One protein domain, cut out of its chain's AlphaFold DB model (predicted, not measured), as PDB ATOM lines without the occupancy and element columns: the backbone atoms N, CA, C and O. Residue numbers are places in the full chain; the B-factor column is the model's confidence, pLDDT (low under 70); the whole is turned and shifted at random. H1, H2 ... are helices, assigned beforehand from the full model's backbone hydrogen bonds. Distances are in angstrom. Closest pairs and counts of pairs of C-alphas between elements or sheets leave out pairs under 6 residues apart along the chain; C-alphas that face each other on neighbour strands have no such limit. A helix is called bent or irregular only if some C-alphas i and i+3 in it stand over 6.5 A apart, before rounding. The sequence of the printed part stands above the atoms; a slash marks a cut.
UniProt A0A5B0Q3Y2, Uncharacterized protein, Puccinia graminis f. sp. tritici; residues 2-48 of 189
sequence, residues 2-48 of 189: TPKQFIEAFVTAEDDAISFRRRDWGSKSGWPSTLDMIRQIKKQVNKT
ATOM      1  N   THR A   2      32.967 -19.990 -61.259       94.88
ATOM      2  CA  THR A   2      33.926 -19.325 -60.351       94.88
ATOM      3  C   THR A   2      34.310 -20.249 -59.186       94.88
ATOM      4  O   THR A   2      33.531 -21.143 -58.853       94.88
ATOM      5  N   PRO A   3      35.450 -20.028 -58.499       91.62
ATOM      6  CA  PRO A   3      35.820 -20.833 -57.330       91.62
ATOM      7  C   PRO A   3      34.761 -20.833 -56.218       91.62
ATOM      8  O   PRO A   3      34.551 -21.851 -55.569       91.62
ATOM      9  N   LYS A   4      34.051 -19.714 -56.023       92.62
ATOM     10  CA  LYS A   4      32.965 -19.622 -55.033       92.62
ATOM     11  C   LYS A   4      31.757 -20.466 -55.434       92.62
ATOM     12  O   LYS A   4      31.279 -21.232 -54.610       92.62
ATOM     13  N   GLN A   5      31.338 -20.382 -56.698       93.75
ATOM     14  CA  GLN A   5      30.251 -21.208 -57.237       93.75
ATOM     15  C   GLN A   5      30.587 -22.700 -57.180       93.75
ATOM     16  O   GLN A   5      29.706 -23.510 -56.939       93.75
ATOM     17  N   PHE A   6      31.856 -23.067 -57.387       92.69
ATOM     18  CA  PHE A   6      32.286 -24.453 -57.232       92.69
ATOM     19  C   PHE A   6      32.141 -24.928 -55.784       92.69
ATOM     20  O   PHE A   6      31.563 -25.984 -55.558       92.69
ATOM     21  N   ILE A   7      32.638 -24.159 -54.806       91.19
ATOM     22  CA  ILE A   7      32.529 -24.525 -53.385       91.19
ATOM     23  C   ILE A   7      31.058 -24.622 -52.977       91.19
ATOM     24  O   ILE A   7      30.676 -25.599 -52.345       91.19
ATOM     25  N   GLU A   8      30.240 -23.648 -53.372       92.25
ATOM     26  CA  GLU A   8      28.799 -23.628 -53.113       92.25
ATOM     27  C   GLU A   8      28.094 -24.852 -53.711       92.25
ATOM     28  O   GLU A   8      27.405 -25.575 -52.995       92.25
ATOM     29  N   ALA A   9      28.326 -25.145 -54.994       91.62
ATOM     30  CA  ALA A   9      27.775 -26.329 -55.645       91.62
ATOM     31  C   ALA A   9      28.277 -27.619 -54.981       91.62
ATOM     32  O   ALA A   9      27.499 -28.541 -54.758       91.62
ATOM     33  N   PHE A  10      29.554 -27.681 -54.598       89.75
ATOM     34  CA  PHE A  10      30.106 -28.832 -53.895       89.75
ATOM     35  C   PHE A  10      29.403 -29.060 -52.556       89.75
ATOM     36  O   PHE A  10      29.053 -30.201 -52.268       89.75
ATOM     37  N   VAL A  11      29.159 -28.012 -51.755       90.06
ATOM     38  CA  VAL A  11      28.523 -28.151 -50.432       90.06
ATOM     39  C   VAL A  11      27.008 -28.385 -50.495       90.06
ATOM     40  O   VAL A  11      26.468 -28.967 -49.559       90.06
ATOM     41  N   THR A  12      26.336 -27.998 -51.586       90.19
ATOM     42  CA  THR A  12      24.864 -28.068 -51.721       90.19
ATOM     43  C   THR A  12      24.342 -29.170 -52.646       90.19
ATOM     44  O   THR A  12      23.187 -29.554 -52.506       90.19
ATOM     45  N   ALA A  13      25.145 -29.701 -53.576       89.44
ATOM     46  CA  ALA A  13      24.661 -30.636 -54.598       89.44
ATOM     47  C   ALA A  13      24.050 -31.917 -54.010       89.44
ATOM     48  O   ALA A  13      24.661 -32.563 -53.164       89.44
ATOM     49  N   GLU A  14      22.908 -32.355 -54.527       86.12
ATOM     50  CA  GLU A  14      22.183 -33.543 -54.044       86.12
ATOM     51  C   GLU A  14      22.685 -34.874 -54.644       86.12
ATOM     52  O   GLU A  14      22.057 -35.910 -54.478       86.12
ATOM     53  N   ASP A  15      23.836 -34.870 -55.320       90.88
ATOM     54  CA  ASP A  15      24.451 -36.074 -55.895       90.88
ATOM     55  C   ASP A  15      25.040 -37.003 -54.814       90.88
ATOM     56  O   ASP A  15      25.797 -36.556 -53.946       90.88
ATOM     57  N   ASP A  16      24.751 -38.305 -54.897       88.06
ATOM     58  CA  ASP A  16      25.166 -39.314 -53.910       88.06
ATOM     59  C   ASP A  16      26.690 -39.409 -53.743       88.06
ATOM     60  O   ASP A  16      27.205 -39.520 -52.622       88.06
ATOM     61  N   ALA A  17      27.445 -39.322 -54.842       86.69
ATOM     62  CA  ALA A  17      28.901 -39.407 -54.806       86.69
ATOM     63  C   ALA A  17      29.536 -38.144 -54.202       86.69
ATOM     64  O   ALA A  17      30.633 -38.214 -53.634       86.69
ATOM     65  N   ILE A  18      28.871 -36.990 -54.306       85.50
ATOM     66  CA  ILE A  18      29.277 -35.749 -53.634       85.50
ATOM     67  C   ILE A  18      28.847 -35.774 -52.160       85.50
ATOM     68  O   ILE A  18      29.648 -35.440 -51.284       85.50
ATOM     69  N   SER A  19      27.636 -36.246 -51.862       84.06
ATOM     70  CA  SER A  19      27.110 -36.400 -50.502       84.06
ATOM     71  C   SER A  19      28.020 -37.274 -49.635       84.06
ATOM     72  O   SER A  19      28.409 -36.875 -48.533       84.06
ATOM     73  N   PHE A  20      28.490 -38.404 -50.179       86.06
ATOM     74  CA  PHE A  20      29.453 -39.274 -49.501       86.06
ATOM     75  C   PHE A  20      30.739 -38.538 -49.099       86.06
ATOM     76  O   PHE A  20      31.257 -38.761 -48.009       86.06
ATOM     77  N   ARG A  21      31.247 -37.625 -49.936       84.19
ATOM     78  CA  ARG A  21      32.466 -36.847 -49.640       84.19
ATOM     79  C   ARG A  21      32.221 -35.731 -48.625       84.19
ATOM     80  O   ARG A  21      33.148 -35.324 -47.932       84.19
ATOM     81  N   ARG A  22      30.990 -35.223 -48.527       88.25
ATOM     82  CA  ARG A  22      30.620 -34.188 -47.552       88.25
ATOM     83  C   ARG A  22      30.359 -34.716 -46.155       88.25
ATOM     84  O   ARG A  22      30.468 -33.939 -45.211       88.25
ATOM     85  N   ARG A  23      30.038 -36.004 -46.001       87.12
ATOM     86  CA  ARG A  23      29.688 -36.597 -44.698       87.12
ATOM     87  C   ARG A  23      30.725 -36.302 -43.606       87.12
ATOM     88  O   ARG A  23      30.378 -36.181 -42.435       87.12
ATOM     89  N   ASP A  24      31.988 -36.142 -43.999       87.25
ATOM     90  CA  ASP A  24      33.082 -35.923 -43.064       87.25
ATOM     91  C   ASP A  24      33.161 -34.469 -42.567       87.25
ATOM     92  O   ASP A  24      33.736 -34.240 -41.504       87.25
ATOM     93  N   TRP A  25      32.535 -33.495 -43.239       90.94
ATOM     94  CA  TRP A  25      32.647 -32.064 -42.908       90.94
ATOM     95  C   TRP A  25      32.172 -31.737 -41.486       90.94
ATOM     96  O   TRP A  25      32.819 -30.971 -40.773       90.94
ATOM     97  N   GLY A  26      31.066 -32.354 -41.061       89.06
ATOM     98  CA  GLY A  26      30.530 -32.244 -39.699       89.06
ATOM     99  C   GLY A  26      30.944 -33.386 -38.766       89.06
ATOM    100  O   GLY A  26      30.534 -33.413 -37.608       89.06
ATOM    101  N   SER A  27      31.723 -34.358 -39.252       92.12
ATOM    102  CA  SER A  27      32.146 -35.510 -38.450       92.12
ATOM    103  C   SER A  27      33.214 -35.117 -37.428       92.12
ATOM    104  O   SER A  27      33.966 -34.166 -37.637       92.12
ATOM    105  N   LYS A  28      33.366 -35.895 -36.349       92.69
ATOM    106  CA  LYS A  28      34.417 -35.652 -35.341       92.69
ATOM    107  C   LYS A  28      35.825 -35.588 -35.950       92.69
ATOM    108  O   LYS A  28      36.637 -34.779 -35.513       92.69
ATOM    109  N   SER A  29      36.113 -36.427 -36.945       91.00
ATOM    110  CA  SER A  29      37.422 -36.506 -37.603       91.00
ATOM    111  C   SER A  29      37.633 -35.441 -38.680       91.00
ATOM    112  O   SER A  29      38.753 -34.969 -38.842       91.00
ATOM    113  N   GLY A  30      36.589 -35.051 -39.416       92.38
ATOM    114  CA  GLY A  30      36.706 -34.059 -40.492       92.38
ATOM    115  C   GLY A  30      36.428 -32.617 -40.058       92.38
ATOM    116  O   GLY A  30      36.916 -31.685 -40.705       92.38
ATOM    117  N   TRP A  31      35.745 -32.405 -38.927       94.44
ATOM    118  CA  TRP A  31      35.471 -31.078 -38.370       94.44
ATOM    119  C   TRP A  31      36.719 -30.195 -38.212       94.44
ATOM    120  O   TRP A  31      36.651 -29.039 -38.630       94.44
ATOM    121  N   PRO A  32      37.875 -30.678 -37.703       95.69
ATOM    122  CA  PRO A  32      39.072 -29.842 -37.584       95.69
ATOM    123  C   PRO A  32      39.504 -29.217 -38.919       95.69
ATOM    124  O   PRO A  32      39.747 -28.014 -38.992       95.69
ATOM    125  N   SER A  33      39.517 -30.009 -39.995       93.94
ATOM    126  CA  SER A  33      39.886 -29.527 -41.333       93.94
ATOM    127  C   SER A  33      38.849 -28.565 -41.926       93.94
ATOM    128  O   SER A  33      39.206 -27.566 -42.554       93.94
ATOM    129  N   THR A  34      37.563 -28.807 -41.660       95.00
ATOM    130  CA  THR A  34      36.466 -27.916 -42.060       95.00
ATOM    131  C   THR A  34      36.561 -26.575 -41.337       95.00
ATOM    132  O   THR A  34      36.448 -25.515 -41.954       95.00
ATOM    133  N   LEU A  35      36.846 -26.599 -40.034       94.81
ATOM    134  CA  LEU A  35      37.061 -25.401 -39.233       94.81
ATOM    135  C   LEU A  35      38.253 -24.586 -39.751       94.81
ATOM    136  O   LEU A  35      38.173 -23.357 -39.822       94.81
ATOM    137  N   ASP A  36      39.338 -25.241 -40.157       96.56
ATOM    138  CA  ASP A  36      40.477 -24.558 -40.766       96.56
ATOM    139  C   ASP A  36      40.110 -23.900 -42.100       96.56
ATOM    140  O   ASP A  36      40.483 -22.745 -42.323       96.56
ATOM    141  N   MET A  37      39.299 -24.548 -42.941       94.62
ATOM    142  CA  MET A  37      38.763 -23.930 -44.158       94.62
ATOM    143  C   MET A  37      37.924 -22.680 -43.840       94.62
ATOM    144  O   MET A  37      38.155 -21.618 -44.427       94.62
ATOM    145  N   ILE A  38      37.014 -22.754 -42.862       95.44
ATOM    146  CA  ILE A  38      36.207 -21.607 -42.404       95.44
ATOM    147  C   ILE A  38      37.111 -20.471 -41.901       95.44
ATOM    148  O   ILE A  38      36.891 -19.302 -42.230       95.44
ATOM    149  N   ARG A  39      38.180 -20.785 -41.157       95.62
ATOM    150  CA  ARG A  39      39.165 -19.792 -40.693       95.62
ATOM    151  C   ARG A  39      39.900 -19.118 -41.849       95.62
ATOM    152  O   ARG A  39      40.152 -17.915 -41.777       95.62
ATOM    153  N   GLN A  40      40.235 -19.846 -42.915       96.31
ATOM    154  CA  GLN A  40      40.836 -19.233 -44.104       96.31
ATOM    155  C   GLN A  40      39.847 -18.304 -44.814       96.31
ATOM    156  O   GLN A  40      40.227 -17.194 -45.189       96.31
ATOM    157  N   ILE A  41      38.574 -18.694 -44.926       94.94
ATOM    158  CA  ILE A  41      37.516 -17.830 -45.472       94.94
ATOM    159  C   ILE A  41      37.386 -16.554 -44.631       94.94
ATOM    160  O   ILE A  41      37.452 -15.456 -45.188       94.94
ATOM    161  N   LYS A  42      37.318 -16.675 -43.297       95.44
ATOM    162  CA  LYS A  42      37.314 -15.535 -42.365       95.44
ATOM    163  C   LYS A  42      38.473 -14.580 -42.639       95.44
ATOM    164  O   LYS A  42      38.261 -13.376 -42.759       95.44
ATOM    165  N   LYS A  43      39.701 -15.099 -42.768       95.88
ATOM    166  CA  LYS A  43      40.889 -14.279 -43.065       95.88
ATOM    167  C   LYS A  43      40.741 -13.501 -44.372       95.88
ATOM    168  O   LYS A  43      41.138 -12.342 -44.424       95.88
ATOM    169  N   GLN A  44      40.172 -14.109 -45.416       95.38
ATOM    170  CA  GLN A  44      39.946 -13.415 -46.688       95.38
ATOM    171  C   GLN A  44      38.881 -12.319 -46.568       95.38
ATOM    172  O   GLN A  44      39.083 -11.221 -47.085       95.38
ATOM    173  N   VAL A  45      37.775 -12.592 -45.870       94.81
ATOM    174  CA  VAL A  45      36.685 -11.625 -45.659       94.81
ATOM    175  C   VAL A  45      37.158 -10.436 -44.816       94.81
ATOM    176  O   VAL A  45      36.884  -9.287 -45.156       94.81
ATOM    177  N   ASN A  46      37.957 -10.687 -43.778       93.69
ATOM    178  CA  ASN A  46      38.383  -9.670 -42.816       93.69
ATOM    179  C   ASN A  46      39.521  -8.752 -43.298       93.69
ATOM    180  O   ASN A  46      40.001  -7.927 -42.519       93.69
ATOM    181  N   LYS A  47      39.940  -8.832 -44.570       94.75
ATOM    182  CA  LYS A  47      40.964  -7.933 -45.142       94.75
ATOM    183  C   LYS A  47      40.536  -6.466 -45.215       94.75
ATOM    184  O   LYS A  47      41.381  -5.595 -45.371       94.75
ATOM    185  N   THR A  48      39.236  -6.190 -45.151       94.25
ATOM    186  CA  THR A  48      38.681  -4.833 -45.242       94.25
ATOM    187  C   THR A  48      37.749  -4.566 -44.070       94.25
ATOM    188  O   THR A  48      37.103  -5.491 -43.583       94.25
TER     189      THR A  48
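What this domain is: This is residues 2 to 48 of the 189 residues of an uncharacterized protein of Puccinia graminis f. sp. tritici (UniProt A0A5B0Q3Y2). The chain folds into an open, flat C: helix H1 makes one arm, the short helix H2 stands at the turn, and the long helix H3 runs back as the other arm, with an empty space between H1 and H3. There is no packed core, and residues 2 to 8 and 36 to 48, which include most of H1 and H3, stick out free. The printed part has 47 residues, with three named helices in the order H1, H2, H3 and no named strand, and its class is all helix. It is loose, with a radius of gyration of the C-alphas of 12.2 A, and its C-alphas span 38 by 28 by 10 A.

Where its parts are: The printed part begins at Thr 2, one residue before H1. H1 takes residues 3 to 12 and measures 14.3 A from first to last C-alpha; C-alpha 3 is at (35.820, -20.833, -57.330). After a tight link of 3 residues, H2 takes residues 16 to 22, 9.8 A long, with C-alpha 16 at (25.166, -39.314, -53.910). A short link of 8 residues follows. H3, the longest helix, takes residues 31 to 45 and measures 20.8 A; C-alpha 45 is at (36.685, -11.625, -45.659). No helix is bent or irregular.

How they stand to each other: H1 and H2 are close but not clearly touching, with 2 pairs of C-alphas within 8 A. Their closest C-alphas are those of Phe 10 and Ile 18, 7.0 A apart, and their centres are 13.2 A apart. Their lines stand about perpendicular at 72 degrees, but only just. H2 and H3 are apart, though they follow each other in the chain. H1 and H3 are apart too. H3 touches no helix. Every backbone O i to N i+4 pair is within hydrogen-bond range in H1 and H3, while in H2 2 of 3 are.

The domain as a whole: The outline is flat. The two C-alphas farthest apart are those of Asp 16 and Thr 48, 38.0 A from each other, while the first and last printed C-alphas, of Thr 2 and Thr 48, are 21.5 A apart. Residues 2 to 8, of which 3 to 8 belong to H1, stand free, and so do residues 36 to 48, of which 36 to 45 belong to H3. The printed part has no cut, and no link is long. The mean pLDDT of the printed part is 91.8, and no printed residue is under 70; H2 has a mean of 86, H1 of 92 and H3 of 95.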